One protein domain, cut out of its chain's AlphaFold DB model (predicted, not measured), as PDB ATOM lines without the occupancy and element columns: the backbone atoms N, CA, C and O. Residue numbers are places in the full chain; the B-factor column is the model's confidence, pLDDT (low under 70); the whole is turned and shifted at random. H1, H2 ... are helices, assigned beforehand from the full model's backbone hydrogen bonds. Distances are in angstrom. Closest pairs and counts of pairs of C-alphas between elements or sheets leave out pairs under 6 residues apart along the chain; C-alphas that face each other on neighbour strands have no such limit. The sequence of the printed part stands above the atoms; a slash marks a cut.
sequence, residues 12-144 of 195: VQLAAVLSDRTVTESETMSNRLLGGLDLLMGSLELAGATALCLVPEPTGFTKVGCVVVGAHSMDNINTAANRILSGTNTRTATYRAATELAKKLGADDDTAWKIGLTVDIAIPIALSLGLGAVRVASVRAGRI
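Overview. This is residues 12 to 144 of the 195 residues of the protein "RNAse_A_bac domain-containing protein" of Erwiniaceae bacterium PD-1 (UniProt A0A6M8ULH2). The longest helix, H5, slants past a long hairpin of H2 and H3; H4 packs on residues 109 to 120 of H5, and short H1 lies at one hairpin end. The 133 printed residues hold five named helices, H1 to H5 in order: all helix, loose, radius of gyration of the C-alphas 18.0 A, spans 61 by 35 by 18 A.

Arrangement. H5, residues 109 to 140, has a kink of 33 degrees near residue 122. Its residues 109 to 120 alone touch H4, residues 93 to 104; C-alphas 95 and 116 come closest, 4.3 A. Its residues 124 to 131 alone touch H2, residues 25 to 54, at a steep tilt of 40 degrees; C-alphas 45 and 124 come closest, 6.3 A. H2 and H3, residues 61 to 86, form a hairpin at 21 degrees, a shallow tilt; C-alphas 32 and 84 come closest, 4.2 A. H1, residues 12 to 18, is close to H3 but not clearly touching; C-alphas 12 and 86 come closest, 5.7 A. Of O i to N i+4 pairs, every one is within hydrogen-bond range in H1 to H4, 27 of 28 in H5.

Along the chain. H5 measures 45.4 A, H2 43.8 A, H3 37.0 A. C-alpha 12 begins H1 at (44.663, -29.983, -0.087); C-alpha 140 ends H5 at (42.916, -25.677, -53.293).

Size, cuts and confidence. The printed part has no cut and no long link. Residues 137 to 142 stand free. Confidence is under 70 at residues 23, 128 and 130 to 144.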
ATOM      1  N   VAL A  12      43.334 -29.653   0.450       70.62
ATOM      2  CA  VAL A  12      44.663 -29.983  -0.087       70.62
ATOM      3  C   VAL A  12      45.555 -30.605   0.981       70.62
ATOM      4  O   VAL A  12      46.200 -31.616   0.728       70.62
ATOM      5  N   GLN A  13      45.563 -30.043   2.191       76.25
ATOM      6  CA  GLN A  13      46.296 -30.605   3.326       76.25
ATOM      7  C   GLN A  13      45.744 -31.983   3.715       76.25
ATOM      8  O   GLN A  13      46.523 -32.896   3.968       76.25
ATOM      9  N   LEU A  14      44.420 -32.168   3.678       82.94
ATOM     10  CA  LEU A  14      43.791 -33.473   3.886       82.94
ATOM     11  C   LEU A  14      44.201 -34.479   2.805       82.94
ATOM     12  O   LEU A  14      44.600 -35.592   3.130       82.94
ATOM     13  N   ALA A  15      44.147 -34.090   1.528       75.31
ATOM     14  CA  ALA A  15      44.575 -34.951   0.426       75.31
ATOM     15  C   ALA A  15      46.063 -35.324   0.527       75.31
ATOM     16  O   ALA A  15      46.425 -36.467   0.260       75.31
ATOM     17  N   ALA A  16      46.911 -34.382   0.946       77.56
ATOM     18  CA  ALA A  16      48.337 -34.595   1.160       77.56
ATOM     19  C   ALA A  16      48.593 -35.614   2.287       77.56
ATOM     20  O   ALA A  16      49.323 -36.577   2.074       77.56
ATOM     21  N   VAL A  17      47.905 -35.475   3.428       81.38
ATOM     22  CA  VAL A  17      47.965 -36.431   4.550       81.38
ATOM     23  C   VAL A  17      47.466 -37.818   4.136       81.38
ATOM     24  O   VAL A  17      48.141 -38.808   4.392       81.38
ATOM     25  N   LEU A  18      46.322 -37.905   3.447       81.62
ATOM     26  CA  LEU A  18      45.773 -39.178   2.955       81.62
ATOM     27  C   LEU A  18      46.673 -39.858   1.911       81.62
ATOM     28  O   LEU A  18      46.575 -41.066   1.718       81.62
ATOM     29  N   SER A  19      47.530 -39.088   1.239       72.31
ATOM     30  CA  SER A  19      48.447 -39.575   0.202       72.31
ATOM     31  C   SER A  19      49.892 -39.738   0.690       72.31
ATOM     32  O   SER A  19      50.761 -40.002  -0.140       72.31
ATOM     33  N   ASP A  20      50.155 -39.542   1.988       73.56
ATOM     34  CA  ASP A  20      51.493 -39.534   2.602       73.56
ATOM     35  C   ASP A  20      52.493 -38.610   1.867       73.56
ATOM     36  O   ASP A  20      53.622 -38.980   1.540       73.56
ATOM     37  N   ARG A  21      52.048 -37.391   1.521       71.31
ATOM     38  CA  ARG A  21      52.852 -36.374   0.818       71.31
ATOM     39  C   ARG A  21      52.801 -35.016   1.511       71.31
ATOM     40  O   ARG A  21      51.852 -34.698   2.218       71.31
ATOM     41  N   THR A  22      53.797 -34.175   1.241       74.00
ATOM     42  CA  THR A  22      53.791 -32.743   1.575       74.00
ATOM     43  C   THR A  22      53.536 -31.918   0.310       74.00
ATOM     44  O   THR A  22      53.975 -32.292  -0.776       74.00
ATOM     45  N   VAL A  23      52.789 -30.815   0.427       69.12
ATOM     46  CA  VAL A  23      52.520 -29.883  -0.683       69.12
ATOM     47  C   VAL A  23      52.589 -28.462  -0.140       69.12
ATOM     48  O   VAL A  23      51.931 -28.147   0.853       69.12
ATOM     49  N   THR A  24      53.385 -27.600  -0.764       79.31
ATOM     50  CA  THR A  24      53.447 -26.186  -0.386       79.31
ATOM     51  C   THR A  24      52.232 -25.418  -0.913       79.31
ATOM     52  O   THR A  24      51.587 -25.801  -1.895       79.31
ATOM     53  N   GLU A  25      51.915 -24.289  -0.280       77.12
ATOM     54  CA  GLU A  25      50.863 -23.384  -0.762       77.12
ATOM     55  C   GLU A  25      51.180 -22.854  -2.173       77.12
ATOM     56  O   GLU A  25      50.294 -22.777  -3.025       77.12
ATOM     57  N   SER A  26      52.462 -22.587  -2.446       83.44
ATOM     58  CA  SER A  26      52.945 -22.184  -3.769       83.44
ATOM     59  C   SER A  26      52.683 -23.264  -4.823       83.44
ATOM     60  O   SER A  26      52.032 -22.989  -5.828       83.44
ATOM     61  N   GLU A  27      53.083 -24.517  -4.570       83.69
ATOM     62  CA  GLU A  27      52.824 -25.639  -5.489       83.69
ATOM     63  C   GLU A  27      51.330 -25.864  -5.714       83.69
ATOM     64  O   GLU A  27      50.901 -26.134  -6.835       83.69
ATOM     65  N   THR A  28      50.529 -25.708  -4.660       86.50
ATOM     66  CA  THR A  28      49.069 -25.796  -4.734       86.50
ATOM     67  C   THR A  28      48.515 -24.745  -5.690       86.50
ATOM     68  O   THR A  28      47.766 -25.069  -6.612       86.50
ATOM     69  N   MET A  29      48.899 -23.480  -5.507       87.06
ATOM     70  CA  MET A  29      48.449 -22.378  -6.356       87.06
ATOM     71  C   MET A  29      48.948 -22.514  -7.795       87.06
ATOM     72  O   MET A  29      48.168 -22.313  -8.727       87.06
ATOM     73  N   SER A  30      50.200 -22.928  -7.999       90.44
ATOM     74  CA  SER A  30      50.738 -23.222  -9.329       90.44
ATOM     75  C   SER A  30      49.973 -24.350 -10.018       90.44
ATOM     76  O   SER A  30      49.602 -24.203 -11.178       90.44
ATOM     77  N   ASN A  31      49.670 -25.448  -9.320       92.25
ATOM     78  CA  ASN A  31      48.884 -26.545  -9.887       92.25
ATOM     79  C   ASN A  31      47.481 -26.091 -10.281       92.25
ATOM     80  O   ASN A  31      47.005 -26.474 -11.344       92.25
ATOM     81  N   ARG A  32      46.832 -25.250  -9.471       92.06
ATOM     82  CA  ARG A  32      45.514 -24.695  -9.803       92.06
ATOM     83  C   ARG A  32      45.550 -23.806 -11.039       92.06
ATOM     84  O   ARG A  32      44.688 -23.943 -11.901       92.06
ATOM     85  N   LEU A  33      46.553 -22.933 -11.144       93.56
ATOM     86  CA  LEU A  33      46.758 -22.070 -12.312       93.56
ATOM     87  C   LEU A  33      47.027 -22.888 -13.579       93.56
ATOM     88  O   LEU A  33      46.390 -22.652 -14.602       93.56
ATOM     89  N   LEU A  34      47.917 -23.882 -13.493       93.12
ATOM     90  CA  LEU A  34      48.189 -24.807 -14.594       93.12
ATOM     91  C   LEU A  34      46.940 -25.604 -14.973       93.12
ATOM     92  O   LEU A  34      46.630 -25.704 -16.148       93.12
ATOM     93  N   GLY A  35      46.166 -26.076 -13.993       93.69
ATOM     94  CA  GLY A  35      44.888 -26.740 -14.245       93.69
ATOM     95  C   GLY A  35      43.890 -25.833 -14.968       93.69
ATOM     96  O   GLY A  35      43.183 -26.290 -15.856       93.69
ATOM     97  N   GLY A  36      43.858 -24.534 -14.655       94.94
ATOM     98  CA  GLY A  36      43.051 -23.558 -15.393       94.94
ATOM     99  C   GLY A  36      43.464 -23.431 -16.864       94.94
ATOM    100  O   GLY A  36      42.605 -23.396 -17.743       94.94
ATOM    101  N   LEU A  37      44.771 -23.410 -17.139       93.88
ATOM    102  CA  LEU A  37      45.296 -23.412 -18.507       93.88
ATOM    103  C   LEU A  37      44.971 -24.726 -19.235       93.88
ATOM    104  O   LEU A  37      44.471 -24.686 -20.358       93.88
ATOM    105  N   ASP A  38      45.190 -25.867 -18.579       91.88
ATOM    106  CA  ASP A  38      44.890 -27.201 -19.110       91.88
ATOM    107  C   ASP A  38      43.393 -27.326 -19.460       91.88
ATOM    108  O   ASP A  38      43.037 -27.877 -20.501       91.88
ATOM    109  N   LEU A  39      42.503 -26.747 -18.643       95.25
ATOM    110  CA  LEU A  39      41.060 -26.723 -18.893       95.25
ATOM    111  C   LEU A  39      40.704 -25.928 -20.156       95.25
ATOM    112  O   LEU A  39      39.883 -26.379 -20.961       95.25
ATOM    113  N   LEU A  40      41.310 -24.750 -20.341       94.31
ATOM    114  CA  LEU A  40      41.103 -23.923 -21.535       94.31
ATOM    115  C   LEU A  40      41.597 -24.639 -22.795       94.31
ATOM    116  O   LEU A  40      40.877 -24.691 -23.794       94.31
ATOM    117  N   MET A  41      42.795 -25.222 -22.736       90.00
ATOM    118  CA  MET A  41      43.384 -25.955 -23.856       90.00
ATOM    119  C   MET A  41      42.573 -27.206 -24.202       90.00
ATOM    120  O   MET A  41      42.195 -27.379 -25.360       90.00
ATOM    121  N   GLY A  42      42.194 -28.016 -23.208       92.06
ATOM    122  CA  GLY A  42      41.348 -29.193 -23.414       92.06
ATOM    123  C   GLY A  42      39.978 -28.843 -24.008       92.06
ATOM    124  O   GLY A  42      39.474 -29.557 -24.872       92.06
ATOM    125  N   SER A  43      39.396 -27.703 -23.625       93.62
ATOM    126  CA  SER A  43      38.141 -27.213 -24.219       93.62
ATOM    127  C   SER A  43      38.304 -26.827 -25.693       93.62
ATOM    128  O   SER A  43      37.430 -27.119 -26.513       93.62
ATOM    129  N   LEU A  44      39.427 -26.194 -26.049       90.88
ATOM    130  CA  LEU A  44      39.742 -25.844 -27.435       90.88
ATOM    131  C   LEU A  44      39.972 -27.094 -28.295       90.88
ATOM    132  O   LEU A  44      39.473 -27.168 -29.419       90.88
ATOM    133  N   GLU A  45      40.677 -28.094 -27.768       89.94
ATOM    134  CA  GLU A  45      40.849 -29.379 -28.446       89.94
ATOM    135  C   GLU A  45      39.513 -30.095 -28.660       89.94
ATOM    136  O   GLU A  45      39.264 -30.581 -29.763       89.94
ATOM    137  N   LEU A  46      38.616 -30.094 -27.665       93.50
ATOM    138  CA  LEU A  46      37.284 -30.697 -27.786       93.50
ATOM    139  C   LEU A  46      36.437 -30.002 -28.866       93.50
ATOM    140  O   LEU A  46      35.721 -30.660 -29.630       93.50
ATOM    141  N   ALA A  47      36.544 -28.675 -28.977       91.25
ATOM    142  CA  ALA A  47      35.925 -27.924 -30.066       91.25
ATOM    143  C   ALA A  47      36.514 -28.326 -31.433       91.25
ATOM    144  O   ALA A  47      35.766 -28.557 -32.387       91.25
ATOM    145  N   GLY A  48      37.838 -28.490 -31.521       88.06
ATOM    146  CA  GLY A  48      38.518 -29.019 -32.707       88.06
ATOM    147  C   GLY A  48      38.070 -30.441 -33.071       88.06
ATOM    148  O   GLY A  48      37.794 -30.719 -34.237       88.06
ATOM    149  N   ALA A  49      37.909 -31.319 -32.080       90.62
ATOM    150  CA  ALA A  49      37.373 -32.669 -32.250       90.62
ATOM    151  C   ALA A  49      35.962 -32.628 -32.846       90.62
ATOM    152  O   ALA A  49      35.670 -33.297 -33.836       90.62
ATOM    153  N   THR A  50      35.103 -31.771 -32.293       89.19
ATOM    154  CA  THR A  50      33.734 -31.574 -32.782       89.19
ATOM    155  C   THR A  50      33.737 -31.122 -34.242       89.19
ATOM    156  O   THR A  50      32.974 -31.649 -35.052       89.19
ATOM    157  N   ALA A  51      34.641 -30.214 -34.617       88.12
ATOM    158  CA  ALA A  51      34.808 -29.813 -36.010       88.12
ATOM    159  C   ALA A  51      35.206 -31.002 -36.904       88.12
ATOM    160  O   ALA A  51      34.586 -31.189 -37.951       88.12
ATOM    161  N   LEU A  52      36.154 -31.853 -36.484       86.50
ATOM    162  CA  LEU A  52      36.521 -33.079 -37.216       86.50
ATOM    163  C   LEU A  52      35.320 -34.016 -37.418       86.50
ATOM    164  O   LEU A  52      35.141 -34.580 -38.501       86.50
ATOM    165  N   CYS A  53      34.451 -34.142 -36.414       88.62
ATOM    166  CA  CYS A  53      33.225 -34.930 -36.531       88.62
ATOM    167  C   CYS A  53      32.305 -34.420 -37.648       88.62
ATOM    168  O   CYS A  53      31.688 -35.231 -38.339       88.62
ATOM    169  N   LEU A  54      32.261 -33.109 -37.883       86.81
ATOM    170  CA  LEU A  54      31.390 -32.484 -38.879       86.81
ATOM    171  C   LEU A  54      31.987 -32.437 -40.292       86.81
ATOM    172  O   LEU A  54      31.238 -32.225 -41.243       86.81
ATOM    173  N   VAL A  55      33.299 -32.649 -40.461       82.88
ATOM    174  CA  VAL A  55      33.936 -32.619 -41.791       82.88
ATOM    175  C   VAL A  55      33.360 -33.733 -42.679       82.88
ATOM    176  O   VAL A  55      33.492 -34.912 -42.339       82.88
ATOM    177  N   PRO A  56      32.735 -33.410 -43.825       79.81
ATOM    178  CA  PRO A  56      32.287 -34.420 -44.771       79.81
ATOM    179  C   PRO A  56      33.482 -34.890 -45.604       79.81
ATOM    180  O   PRO A  56      34.004 -34.147 -46.436       79.81
ATOM    181  N   GLU A  57      33.927 -36.125 -45.387       81.88
ATOM    182  CA  GLU A  57      35.018 -36.730 -46.151       81.88
ATOM    183  C   GLU A  57      34.824 -38.250 -46.309       81.88
ATOM    184  O   GLU A  57      34.235 -38.880 -45.428       81.88
ATOM    185  N   PRO A  58      35.258 -38.834 -47.444       71.75
ATOM    186  CA  PRO A  58      34.905 -40.202 -47.831       71.75
ATOM    187  C   PRO A  58      35.793 -41.295 -47.215       71.75
ATOM    188  O   PRO A  58      35.495 -42.473 -47.374       71.75
ATOM    189  N   THR A  59      36.896 -40.935 -46.558       84.31
ATOM    190  CA  THR A  59      37.905 -41.870 -46.030       84.31
ATOM    191  C   THR A  59      37.632 -42.310 -44.591       84.31
ATOM    192  O   THR A  59      38.137 -43.341 -44.160       84.31
ATOM    193  N   GLY A  60      36.840 -41.542 -43.836       85.44
ATOM    194  CA  GLY A  60      36.507 -41.816 -42.435       85.44
ATOM    195  C   GLY A  60      37.602 -41.437 -41.427       85.44
ATOM    196  O   GLY A  60      37.349 -41.474 -40.219       85.44
ATOM    197  N   PHE A  61      38.791 -41.016 -41.876       85.12
ATOM    198  CA  PHE A  61      39.889 -40.604 -40.997       85.12
ATOM    199  C   PHE A  61      39.509 -39.464 -40.046       85.12
ATOM    200  O   PHE A  61      39.923 -39.469 -38.889       85.12
ATOM    201  N   THR A  62      38.679 -38.514 -40.477       84.94
ATOM    202  CA  THR A  62      38.214 -37.417 -39.611       84.94
ATOM    203  C   THR A  62      37.258 -37.894 -38.529       84.94
ATOM    204  O   THR A  62      37.232 -37.321 -37.446       84.94
ATOM    205  N   LYS A  63      36.497 -38.963 -38.783       90.56
ATOM    206  CA  LYS A  63      35.566 -39.549 -37.808       90.56
ATOM    207  C   LYS A  63      36.335 -40.289 -36.723       90.56
ATOM    208  O   LYS A  63      36.076 -40.077 -35.543       90.56
ATOM    209  N   VAL A  64      37.337 -41.071 -37.121       90.25
ATOM    210  CA  VAL A  64      38.269 -41.714 -36.183       90.25
ATOM    211  C   VAL A  64      39.031 -40.659 -35.384       90.25
ATOM    212  O   VAL A  64      39.051 -40.715 -34.157       90.25
ATOM    213  N   GLY A  65      39.590 -39.655 -36.065       88.50
ATOM    214  CA  GLY A  65      40.294 -38.543 -35.431       88.50
ATOM    215  C   GLY A  65      39.418 -37.791 -34.431       88.50
ATOM    216  O   GLY A  65      39.867 -37.533 -33.321       88.50
ATOM    217  N   CYS A  66      38.156 -37.510 -34.771       91.06
ATOM    218  CA  CYS A  66      37.205 -36.887 -33.854       91.06
ATOM    219  C   CYS A  66      37.045 -37.680 -32.555       91.06
ATOM    220  O   CYS A  66      37.117 -37.100 -31.477       91.06
ATOM    221  N   VAL A  67      36.835 -38.996 -32.642       92.94
ATOM    222  CA  VAL A  67      36.608 -39.841 -31.461       92.94
ATOM    223  C   VAL A  67      37.860 -39.900 -30.589       92.94
ATOM    224  O   VAL A  67      37.768 -39.710 -29.379       92.94
ATOM    225  N   VAL A  68      39.029 -40.124 -31.199       91.62
ATOM    226  CA  VAL A  68      40.310 -40.221 -30.482       91.62
ATOM    227  C   VAL A  68      40.646 -38.906 -29.791       91.62
ATOM    228  O   VAL A  68      40.920 -38.891 -28.593       91.62
ATOM    229  N   VAL A  69      40.583 -37.797 -30.531       90.81
ATOM    230  CA  VAL A  69      40.829 -36.470 -29.970       90.81
ATOM    231  C   VAL A  69      39.795 -36.153 -28.900       90.81
ATOM    232  O   VAL A  69      40.169 -35.740 -27.815       90.81
ATOM    233  N   GLY A  70      38.506 -36.353 -29.176       93.19
ATOM    234  CA  GLY A  70      37.435 -36.011 -28.245       93.19
ATOM    235  C   GLY A  70      37.578 -36.741 -26.913       93.19
ATOM    236  O   GLY A  70      37.437 -36.120 -25.861       93.19
ATOM    237  N   ALA A  71      37.935 -38.029 -26.946       94.19
ATOM    238  CA  ALA A  71      38.232 -38.798 -25.743       94.19
ATOM    239  C   ALA A  71      39.435 -38.222 -24.974       94.19
ATOM    240  O   ALA A  71      39.344 -38.029 -23.762       94.19
ATOM    241  N   HIS A  72      40.527 -37.894 -25.671       93.38
ATOM    242  CA  HIS A  72      41.703 -37.269 -25.061       93.38
ATOM    243  C   HIS A  72      41.382 -35.899 -24.440       93.38
ATOM    244  O   HIS A  72      41.747 -35.626 -23.300       93.38
ATOM    245  N   SER A  73      40.623 -35.055 -25.140       94.00
ATOM    246  CA  SER A  73      40.225 -33.737 -24.646       94.00
ATOM    247  C   SER A  73      39.343 -33.830 -23.400       94.00
ATOM    248  O   SER A  73      39.513 -33.046 -22.469       94.00
ATOM    249  N   MET A  74      38.423 -34.801 -23.337       95.94
ATOM    250  CA  MET A  74      37.608 -35.045 -22.139       95.94
ATOM    251  C   MET A  74      38.452 -35.508 -20.946       95.94
ATOM    252  O   MET A  74      38.212 -35.073 -19.820       95.94
ATOM    253  N   ASP A  75      39.454 -36.353 -21.184       95.88
ATOM    254  CA  ASP A  75      40.416 -36.785 -20.168       95.88
ATOM    255  C   ASP A  75      41.266 -35.607 -19.650       95.88
ATOM    256  O   ASP A  75      41.402 -35.430 -18.434       95.88
ATOM    257  N   ASN A  76      41.733 -34.729 -20.546       94.25
ATOM    258  CA  ASN A  76      42.426 -33.486 -20.191       94.25
ATOM    259  C   ASN A  76      41.536 -32.568 -19.346       94.25
ATOM    260  O   ASN A  76      41.957 -32.130 -18.278       94.25
ATOM    261  N   ILE A  77      40.287 -32.329 -19.762       96.44
ATOM    262  CA  ILE A  77      39.319 -31.497 -19.025       96.44
ATOM    263  C   ILE A  77      39.047 -32.073 -17.631       96.44
ATOM    264  O   ILE A  77      39.063 -31.338 -16.644       96.44
ATOM    265  N   ASN A  78      38.821 -33.384 -17.526       96.62
ATOM    266  CA  ASN A  78      38.566 -34.036 -16.245       96.62
ATOM    267  C   ASN A  78      39.795 -33.964 -15.321       96.62
ATOM    268  O   ASN A  78      39.682 -33.667 -14.131       96.62
ATOM    269  N   THR A  79      40.989 -34.186 -15.868       95.69
ATOM    270  CA  THR A  79      42.251 -34.073 -15.124       95.69
ATOM    271  C   THR A  79      42.493 -32.634 -14.670       95.69
ATOM    272  O   THR A  79      42.807 -32.403 -13.503       95.69
ATOM    273  N   ALA A  80      42.258 -31.656 -15.542       95.38
ATOM    274  CA  ALA A  80      42.355 -30.234 -15.245       95.38
ATOM    275  C   ALA A  80      41.390 -29.814 -14.128       95.38
ATOM    276  O   ALA A  80      41.804 -29.161 -13.169       95.38
ATOM    277  N   ALA A  81      40.129 -30.255 -14.183       95.62
ATOM    278  CA  ALA A  81      39.149 -30.010 -13.127       95.62
ATOM    279  C   ALA A  81      39.618 -30.586 -11.781       95.62
ATOM    280  O   ALA A  81      39.627 -29.881 -10.769       95.62
ATOM    281  N   ASN A  82      40.104 -31.830 -11.771       94.00
ATOM    282  CA  ASN A  82      40.667 -32.446 -10.570       94.00
ATOM    283  C   ASN A  82      41.894 -31.688 -10.049       94.00
ATOM    284  O   ASN A  82      42.040 -31.519  -8.838       94.00
ATOM    285  N   ARG A  83      42.760 -31.189 -10.932       93.62
ATOM    286  CA  ARG A  83      43.946 -30.394 -10.588       93.62
ATOM    287  C   ARG A  83      43.585 -29.043  -9.969       93.62
ATOM    288  O   ARG A  83      44.194 -28.651  -8.976       93.62
ATOM    289  N   ILE A  84      42.572 -28.361 -10.502       93.69
ATOM    290  CA  ILE A  84      42.044 -27.103  -9.953       93.69
ATOM    291  C   ILE A  84      41.458 -27.334  -8.553       93.69
ATOM    292  O   ILE A  84      41.752 -26.594  -7.613       93.69
ATOM    293  N   LEU A  85      40.646 -28.379  -8.392       91.12
ATOM    294  CA  LEU A  85      39.973 -28.657  -7.123       91.12
ATOM    295  C   LEU A  85      40.964 -29.128  -6.051       91.12
ATOM    296  O   LEU A  85      41.045 -28.543  -4.968       91.12
ATOM    297  N   SER A  86      41.761 -30.149  -6.371       89.38
ATOM    298  CA  SER A  86      42.704 -30.765  -5.430       89.38
ATOM    299  C   SER A  86      43.967 -29.940  -5.199       89.38
ATOM    300  O   SER A  86      44.617 -30.117  -4.176       89.38
ATOM    301  N   GLY A  87      44.358 -29.074  -6.140       88.06
ATOM    302  CA  GLY A  87      45.652 -28.389  -6.108       88.06
ATOM    303  C   GLY A  87      46.860 -29.324  -6.242       88.06
ATOM    304  O   GLY A  87      47.992 -28.908  -6.003       88.06
ATOM    305  N   THR A  88      46.647 -30.583  -6.632       88.19
ATOM    306  CA  THR A  88      47.709 -31.585  -6.789       88.19
ATOM    307  C   THR A  88      48.009 -31.841  -8.257       88.19
ATOM    308  O   THR A  88      47.117 -31.802  -9.104       88.19
ATOM    309  N   ASN A  89      49.273 -32.120  -8.576       87.56
ATOM    310  CA  ASN A  89      49.666 -32.502  -9.927       87.56
ATOM    311  C   ASN A  89      49.099 -33.890 -10.258       87.56
ATOM    312  O   ASN A  89      49.522 -34.898  -9.693       87.56
ATOM    313  N   THR A  90      48.148 -33.932 -11.184       86.94
ATOM    314  CA  THR A  90      47.490 -35.154 -11.646       86.94
ATOM    315  C   THR A  90      47.808 -35.382 -13.119       86.94
ATOM    316  O   THR A  90      47.921 -34.443 -13.902       86.94
ATOM    317  N   ARG A  91      48.009 -36.650 -13.490       90.88
ATOM    318  CA  ARG A  91      48.263 -37.066 -14.877       90.88
ATOM    319  C   ARG A  91      47.001 -37.630 -15.510       90.88
ATOM    320  O   ARG A  91      46.268 -38.341 -14.814       90.88
ATOM    321  N   THR A  92      46.838 -37.365 -16.801       92.75
ATOM    322  CA  THR A  92      45.746 -37.832 -17.663       92.75
ATOM    323  C   THR A  92      45.738 -39.361 -17.743       92.75
ATOM    324  O   THR A  92      46.764 -40.019 -17.515       92.75
ATOM    325  N   ALA A  93      44.585 -39.965 -18.017       94.31
ATOM    326  CA  ALA A  93      44.507 -41.398 -18.284       94.31
ATOM    327  C   ALA A  93      45.296 -41.768 -19.549       94.31
ATOM    328  O   ALA A  93      45.958 -42.805 -19.574       94.31
ATOM    329  N   THR A  94      45.295 -40.893 -20.555       90.50
ATOM    330  CA  THR A  94      46.026 -41.061 -21.816       90.50
ATOM    331  C   THR A  94      47.534 -41.154 -21.575       90.50
ATOM    332  O   THR A  94      48.165 -42.117 -22.016       90.50
ATOM    333  N   TYR A  95      48.098 -40.236 -20.784       94.44
ATOM    334  CA  TYR A  95      49.494 -40.276 -20.346       94.44
ATOM    335  C   TYR A  95      49.836 -41.594 -19.654       94.44
ATOM    336  O   TYR A  95      50.856 -42.220 -19.953       94.44
ATOM    337  N   ARG A  96      48.995 -42.018 -18.700       95.44
ATOM    338  CA  ARG A  96      49.249 -43.224 -17.897       95.44
ATOM    339  C   ARG A  96      49.205 -44.467 -18.771       95.44
ATOM    340  O   ARG A  96      50.130 -45.267 -18.706       95.44
ATOM    341  N   ALA A  97      48.200 -44.578 -19.634       94.38
ATOM    342  CA  ALA A  97      48.062 -45.686 -20.568       94.38
ATOM    343  C   ALA A  97      49.260 -45.777 -21.527       94.38
ATOM    344  O   ALA A  97      49.824 -46.856 -21.702       94.38
ATOM    345  N   ALA A  98      49.695 -44.650 -22.099       94.38
ATOM    346  CA  ALA A  98      50.862 -44.601 -22.978       94.38
ATOM    347  C   ALA A  98      52.159 -44.976 -22.241       94.38
ATOM    348  O   ALA A  98      52.951 -45.772 -22.745       94.38
ATOM    349  N   THR A  99      52.347 -44.456 -21.026       96.81
ATOM    350  CA  THR A  99      53.496 -44.776 -20.167       96.81
ATOM    351  C   THR A  99      53.523 -46.267 -19.825       96.81
ATOM    352  O   THR A  99      54.546 -46.928 -19.984       96.81
ATOM    353  N   GLU A 100      52.403 -46.832 -19.375       97.19
ATOM    354  CA  GLU A 100      52.304 -48.248 -19.005       97.19
ATOM    355  C   GLU A 100      52.512 -49.177 -20.199       97.19
ATOM    356  O   GLU A 100      53.198 -50.194 -20.078       97.19
ATOM    357  N   LEU A 101      51.955 -48.830 -21.361       96.50
ATOM    358  CA  LEU A 101      52.170 -49.590 -22.585       96.50
ATOM    359  C   LEU A 101      53.644 -49.561 -22.997       96.50
ATOM    360  O   LEU A 101      54.201 -50.610 -23.306       96.50
ATOM    361  N   ALA A 102      54.296 -48.397 -22.941       97.12
ATOM    362  CA  ALA A 102      55.721 -48.277 -23.236       97.12
ATOM    363  C   ALA A 102      56.570 -49.171 -22.321       97.12
ATOM    364  O   ALA A 102      57.424 -49.910 -22.811       97.12
ATOM    365  N   LYS A 103      56.284 -49.185 -21.013       97.69
ATOM    366  CA  LYS A 103      56.964 -50.078 -20.059       97.69
ATOM    367  C   LYS A 103      56.755 -51.550 -20.401       97.69
ATOM    368  O   LYS A 103      57.709 -52.322 -20.406       97.69
ATOM    369  N   LYS A 104      55.523 -51.946 -20.739       97.56
ATOM    370  CA  LYS A 104      55.213 -53.325 -21.165       97.56
ATOM    371  C   LYS A 104      55.959 -53.737 -22.434       97.56
ATOM    372  O   LYS A 104      56.218 -54.921 -22.618       97.56
ATOM    373  N   LEU A 105      56.313 -52.778 -23.283       97.44
ATOM    374  CA  LEU A 105      57.105 -52.988 -24.494       97.44
ATOM    375  C   LEU A 105      58.624 -52.901 -24.251       97.44
ATOM    376  O   LEU A 105      59.392 -52.971 -25.207       97.44
ATOM    377  N   GLY A 106      59.063 -52.788 -22.994       97.19
ATOM    378  CA  GLY A 106      60.474 -52.825 -22.606       97.19
ATOM    379  C   GLY A 106      61.154 -51.462 -22.494       97.19
ATOM    380  O   GLY A 106      62.370 -51.421 -22.324       97.19
ATOM    381  N   ALA A 107      60.411 -50.353 -22.574       97.19
ATOM    382  CA  ALA A 107      60.965 -49.037 -22.271       97.19
ATOM    383  C   ALA A 107      61.291 -48.920 -20.774       97.19
ATOM    384  O   ALA A 107      60.493 -49.328 -19.925       97.19
ATOM    385  N   ASP A 108      62.437 -48.319 -20.450       97.56
ATOM    386  CA  ASP A 108      62.742 -47.908 -19.080       97.56
ATOM    387  C   ASP A 108      61.807 -46.779 -18.600       97.56
ATOM    388  O   ASP A 108      61.012 -46.221 -19.363       97.56
ATOM    389  N   ASP A 109      61.878 -46.452 -17.308       97.00
ATOM    390  CA  ASP A 109      60.973 -45.484 -16.684       97.00
ATOM    391  C   ASP A 109      61.056 -44.079 -17.303       97.00
ATOM    392  O   ASP A 109      60.020 -43.429 -17.465       97.00
ATOM    393  N   ASP A 110      62.254 -43.620 -17.670       97.44
ATOM    394  CA  ASP A 110      62.468 -42.299 -18.273       97.44
ATOM    395  C   ASP A 110      61.927 -42.255 -19.707       97.44
ATOM    396  O   ASP A 110      61.199 -41.337 -20.092       97.44
ATOM    397  N   THR A 111      62.204 -43.294 -20.491       96.81
ATOM    398  CA  THR A 111      61.706 -43.441 -21.859       96.81
ATOM    399  C   THR A 111      60.184 -43.533 -21.875       96.81
ATOM    400  O   THR A 111      59.525 -42.837 -22.648       96.81
ATOM    401  N   ALA A 112      59.595 -44.336 -20.988       96.56
ATOM    402  CA  ALA A 112      58.149 -44.456 -20.862       96.56
ATOM    403  C   ALA A 112      57.492 -43.133 -20.440       96.56
ATOM    404  O   ALA A 112      56.457 -42.760 -20.992       96.56
ATOM    405  N   TRP A 113      58.110 -42.400 -19.506       95.50
ATOM    406  CA  TRP A 113      57.663 -41.068 -19.096       95.50
ATOM    407  C   TRP A 113      57.670 -40.080 -20.270       95.50
ATOM    408  O   TRP A 113      56.679 -39.380 -20.495       95.50
ATOM    409  N   LYS A 114      58.745 -40.067 -21.072       95.00
ATOM    410  CA  LYS A 114      58.849 -39.232 -22.282       95.00
ATOM    411  C   LYS A 114      57.790 -39.597 -23.312       95.00
ATOM    412  O   LYS A 114      57.232 -38.699 -23.936       95.00
ATOM    413  N   ILE A 115      57.487 -40.884 -23.481       93.19
ATOM    414  CA  ILE A 115      56.426 -41.343 -24.385       93.19
ATOM    415  C   ILE A 115      55.064 -40.842 -23.904       93.19
ATOM    416  O   ILE A 115      54.345 -40.228 -24.689       93.19
ATOM    417  N   GLY A 116      54.734 -41.034 -22.623       92.94
ATOM    418  CA  GLY A 116      53.484 -40.539 -22.045       92.94
ATOM    419  C   GLY A 116      53.314 -39.034 -22.238       92.94
ATOM    420  O   GLY A 116      52.277 -38.583 -22.718       92.94
ATOM    421  N   LEU A 117      54.360 -38.256 -21.941       91.69
ATOM    422  CA  LEU A 117      54.360 -36.807 -22.144       91.69
ATOM    423  C   LEU A 117      54.209 -36.430 -23.625       91.69
ATOM    424  O   LEU A 117      53.482 -35.499 -23.960       91.69
ATOM    425  N   THR A 118      54.897 -37.149 -24.512       90.75
ATOM    426  CA  THR A 118      54.838 -36.901 -25.957       90.75
ATOM    427  C   THR A 118      53.430 -37.116 -26.492       90.75
ATOM    428  O   THR A 118      52.975 -36.310 -27.294       90.75
ATOM    429  N   VAL A 119      52.726 -38.160 -26.047       88.94
ATOM    430  CA  VAL A 119      51.344 -38.429 -26.470       88.94
ATOM    431  C   VAL A 119      50.414 -37.280 -26.073       88.94
ATOM    432  O   VAL A 119      49.693 -36.778 -26.933       88.94
ATOM    433  N   ASP A 120      50.499 -36.811 -24.824       87.06
ATOM    434  CA  ASP A 120      49.692 -35.687 -24.323       87.06
ATOM    435  C   ASP A 120      49.948 -34.373 -25.085       87.06
ATOM    436  O   ASP A 120      49.048 -33.553 -25.233       87.06
ATOM    437  N   ILE A 121      51.164 -34.154 -25.600       85.69
ATOM    438  CA  ILE A 121      51.511 -32.938 -26.360       85.69
ATOM    439  C   ILE A 121      51.199 -33.091 -27.858       85.69
ATOM    440  O   ILE A 121      50.790 -32.138 -28.527       85.69
ATOM    441  N   ALA A 122      51.418 -34.278 -28.422       84.56
ATOM    442  CA  ALA A 122      51.328 -34.505 -29.859       84.56
ATOM    443  C   ALA A 122      49.889 -34.419 -30.375       84.56
ATOM    444  O   ALA A 122      49.680 -33.911 -31.477       84.56
ATOM    445  N   ILE A 123      48.905 -34.880 -29.599       82.69
ATOM    446  CA  ILE A 123      47.485 -34.838 -29.983       82.69
ATOM    447  C   ILE A 123      47.014 -33.388 -30.249       82.69
ATOM    448  O   ILE A 123      46.550 -33.124 -31.368       82.69
ATOM    449  N   PRO A 124      47.195 -32.423 -29.322       72.56
ATOM    450  CA  PRO A 124      46.873 -31.013 -29.570       72.56
ATOM    451  C   PRO A 124      47.581 -30.409 -30.793       72.56
ATOM    452  O   PRO A 124      46.993 -29.635 -31.563       72.56
ATOM    453  N   ILE A 125      48.851 -30.762 -31.015       80.44
ATOM    454  CA  ILE A 125      49.626 -30.268 -32.163       80.44
ATOM    455  C   ILE A 125      49.076 -30.843 -33.472       80.44
ATOM    456  O   ILE A 125      48.892 -30.106 -34.443       80.44
ATOM    457  N   ALA A 126      48.777 -32.140 -33.505       76.25
ATOM    458  CA  ALA A 126      48.245 -32.815 -34.682       76.25
ATOM    459  C   ALA A 126      46.894 -32.226 -35.114       76.25
ATOM    460  O   ALA A 126      46.677 -32.020 -36.308       76.25
ATOM    461  N   LEU A 127      46.023 -31.873 -34.165       73.31
ATOM    462  CA  LEU A 127      44.796 -31.111 -34.435       73.31
ATOM    463  C   LEU A 127      45.081 -29.759 -35.076       73.31
ATOM    464  O   LEU A 127      44.480 -29.418 -36.093       73.31
ATOM    465  N   SER A 128      46.003 -28.996 -34.489       69.50
ATOM    466  CA  SER A 128      46.352 -27.654 -34.963       69.50
ATOM    467  C   SER A 128      46.869 -27.694 -36.405       69.50
ATOM    468  O   SER A 128      46.446 -26.902 -37.252       69.50
ATOM    469  N   LEU A 129      47.726 -28.668 -36.718       70.06
ATOM    470  CA  LEU A 129      48.221 -28.913 -38.074       70.06
ATOM    471  C   LEU A 129      47.119 -29.434 -39.010       70.06
ATOM    472  O   LEU A 129      47.033 -28.999 -40.159       70.06
ATOM    473  N   GLY A 130      46.245 -30.318 -38.521       66.31
ATOM    474  CA  GLY A 130      45.117 -30.870 -39.269       66.31
ATOM    475  C   GLY A 130      44.112 -29.803 -39.706       66.31
ATOM    476  O   GLY A 130      43.734 -29.759 -40.877       66.31
ATOM    477  N   LEU A 131      43.738 -28.880 -38.816       64.75
ATOM    478  CA  LEU A 131      42.874 -27.740 -39.149       64.75
ATOM    479  C   LEU A 131      43.521 -26.823 -40.201       64.75
ATOM    480  O   LEU A 131      42.849 -26.368 -41.132       64.75
ATOM    481  N   GLY A 132      44.836 -26.600 -40.110       62.41
ATOM    482  CA  GLY A 132      45.600 -25.882 -41.134       62.41
ATOM    483  C   GLY A 132      45.561 -26.580 -42.499       62.41
ATOM    484  O   GLY A 132      45.321 -25.935 -43.521       62.41
ATOM    485  N   ALA A 133      45.725 -27.904 -42.524       61.44
ATOM    486  CA  ALA A 133      45.653 -28.698 -43.746       61.44
ATOM    487  C   ALA A 133      44.254 -28.668 -44.383       61.44
ATOM    488  O   ALA A 133      44.149 -28.510 -45.599       61.44
ATOM    489  N   VAL A 134      43.183 -28.733 -43.582       64.88
ATOM    490  CA  VAL A 134      41.796 -28.591 -44.065       64.88
ATOM    491  C   VAL A 134      41.586 -27.235 -44.735       64.88
ATOM    492  O   VAL A 134      41.017 -27.183 -45.823       64.88
ATOM    493  N   ARG A 135      42.101 -26.145 -44.149       64.81
ATOM    494  CA  ARG A 135      42.053 -24.809 -44.766       64.81
ATOM    495  C   ARG A 135      42.812 -24.757 -46.092       64.81
ATOM    496  O   ARG A 135      42.335 -24.175 -47.059       64.81
ATOM    497  N   VAL A 136      43.999 -25.357 -46.165       62.94
ATOM    498  CA  VAL A 136      44.771 -25.404 -47.419       62.94
ATOM    499  C   VAL A 136      44.034 -26.225 -48.479       62.94
ATOM    500  O   VAL A 136      43.979 -25.823 -49.642       62.94
ATOM    501  N   ALA A 137      43.435 -27.350 -48.091       60.00
ATOM    502  CA  ALA A 137      42.660 -28.198 -48.984       60.00
ATOM    503  C   ALA A 137      41.380 -27.506 -49.475       60.00
ATOM    504  O   ALA A 137      41.093 -27.571 -50.668       60.00
ATOM    505  N   SER A 138      40.640 -26.800 -48.610       63.31
ATOM    506  CA  SER A 138      39.438 -26.056 -49.009       63.31
ATOM    507  C   SER A 138      39.768 -24.945 -50.005       63.31
ATOM    508  O   SER A 138      39.084 -24.816 -51.019       63.31
ATOM    509  N   VAL A 139      40.872 -24.222 -49.788       67.25
ATOM    510  CA  VAL A 139      41.388 -23.219 -50.731       67.25
ATOM    511  C   VAL A 139      41.761 -23.859 -52.069       67.25
ATOM    512  O   VAL A 139      41.326 -23.381 -53.115       67.25
ATOM    513  N   ARG A 140      42.517 -24.966 -52.061       65.56
ATOM    514  CA  ARG A 140      42.916 -25.677 -53.293       65.56
ATOM    515  C   ARG A 140      41.734 -26.280 -54.052       65.56
ATOM    516  O   ARG A 140      41.780 -26.345 -55.273       65.56
ATOM    517  N   ALA A 141      40.685 -26.692 -53.349       65.19
ATOM    518  CA  ALA A 141      39.455 -27.216 -53.934       65.19
ATOM    519  C   ALA A 141      38.489 -26.117 -54.423       65.19
ATOM    520  O   ALA A 141      37.363 -26.430 -54.802       65.19
ATOM    521  N   GLY A 142      38.887 -24.838 -54.374       64.00
ATOM    522  CA  GLY A 142      38.050 -23.707 -54.787       64.00
ATOM    523  C   GLY A 142      36.881 -23.409 -53.842       64.00
ATOM    524  O   GLY A 142      36.008 -22.618 -54.179       64.00
ATOM    525  N   ARG A 143      36.848 -24.015 -52.648       67.81
ATOM    526  CA  ARG A 143      35.823 -23.795 -51.616       67.81
ATOM    527  C   ARG A 143      36.255 -22.664 -50.680       67.81
ATOM    528  O   ARG A 143      36.442 -22.872 -49.481       67.81
ATOM    529  N   ILE A 144      36.477 -21.481 -51.248       69.56
ATOM    530  CA  ILE A 144      36.919 -20.278 -50.531       69.56
ATOM    531  C   ILE A 144      35.683 -19.459 -50.170       69.56
ATOM    532  O   ILE A 144      34.946 -19.054 -51.057       69.56
TER     533      ILE A 144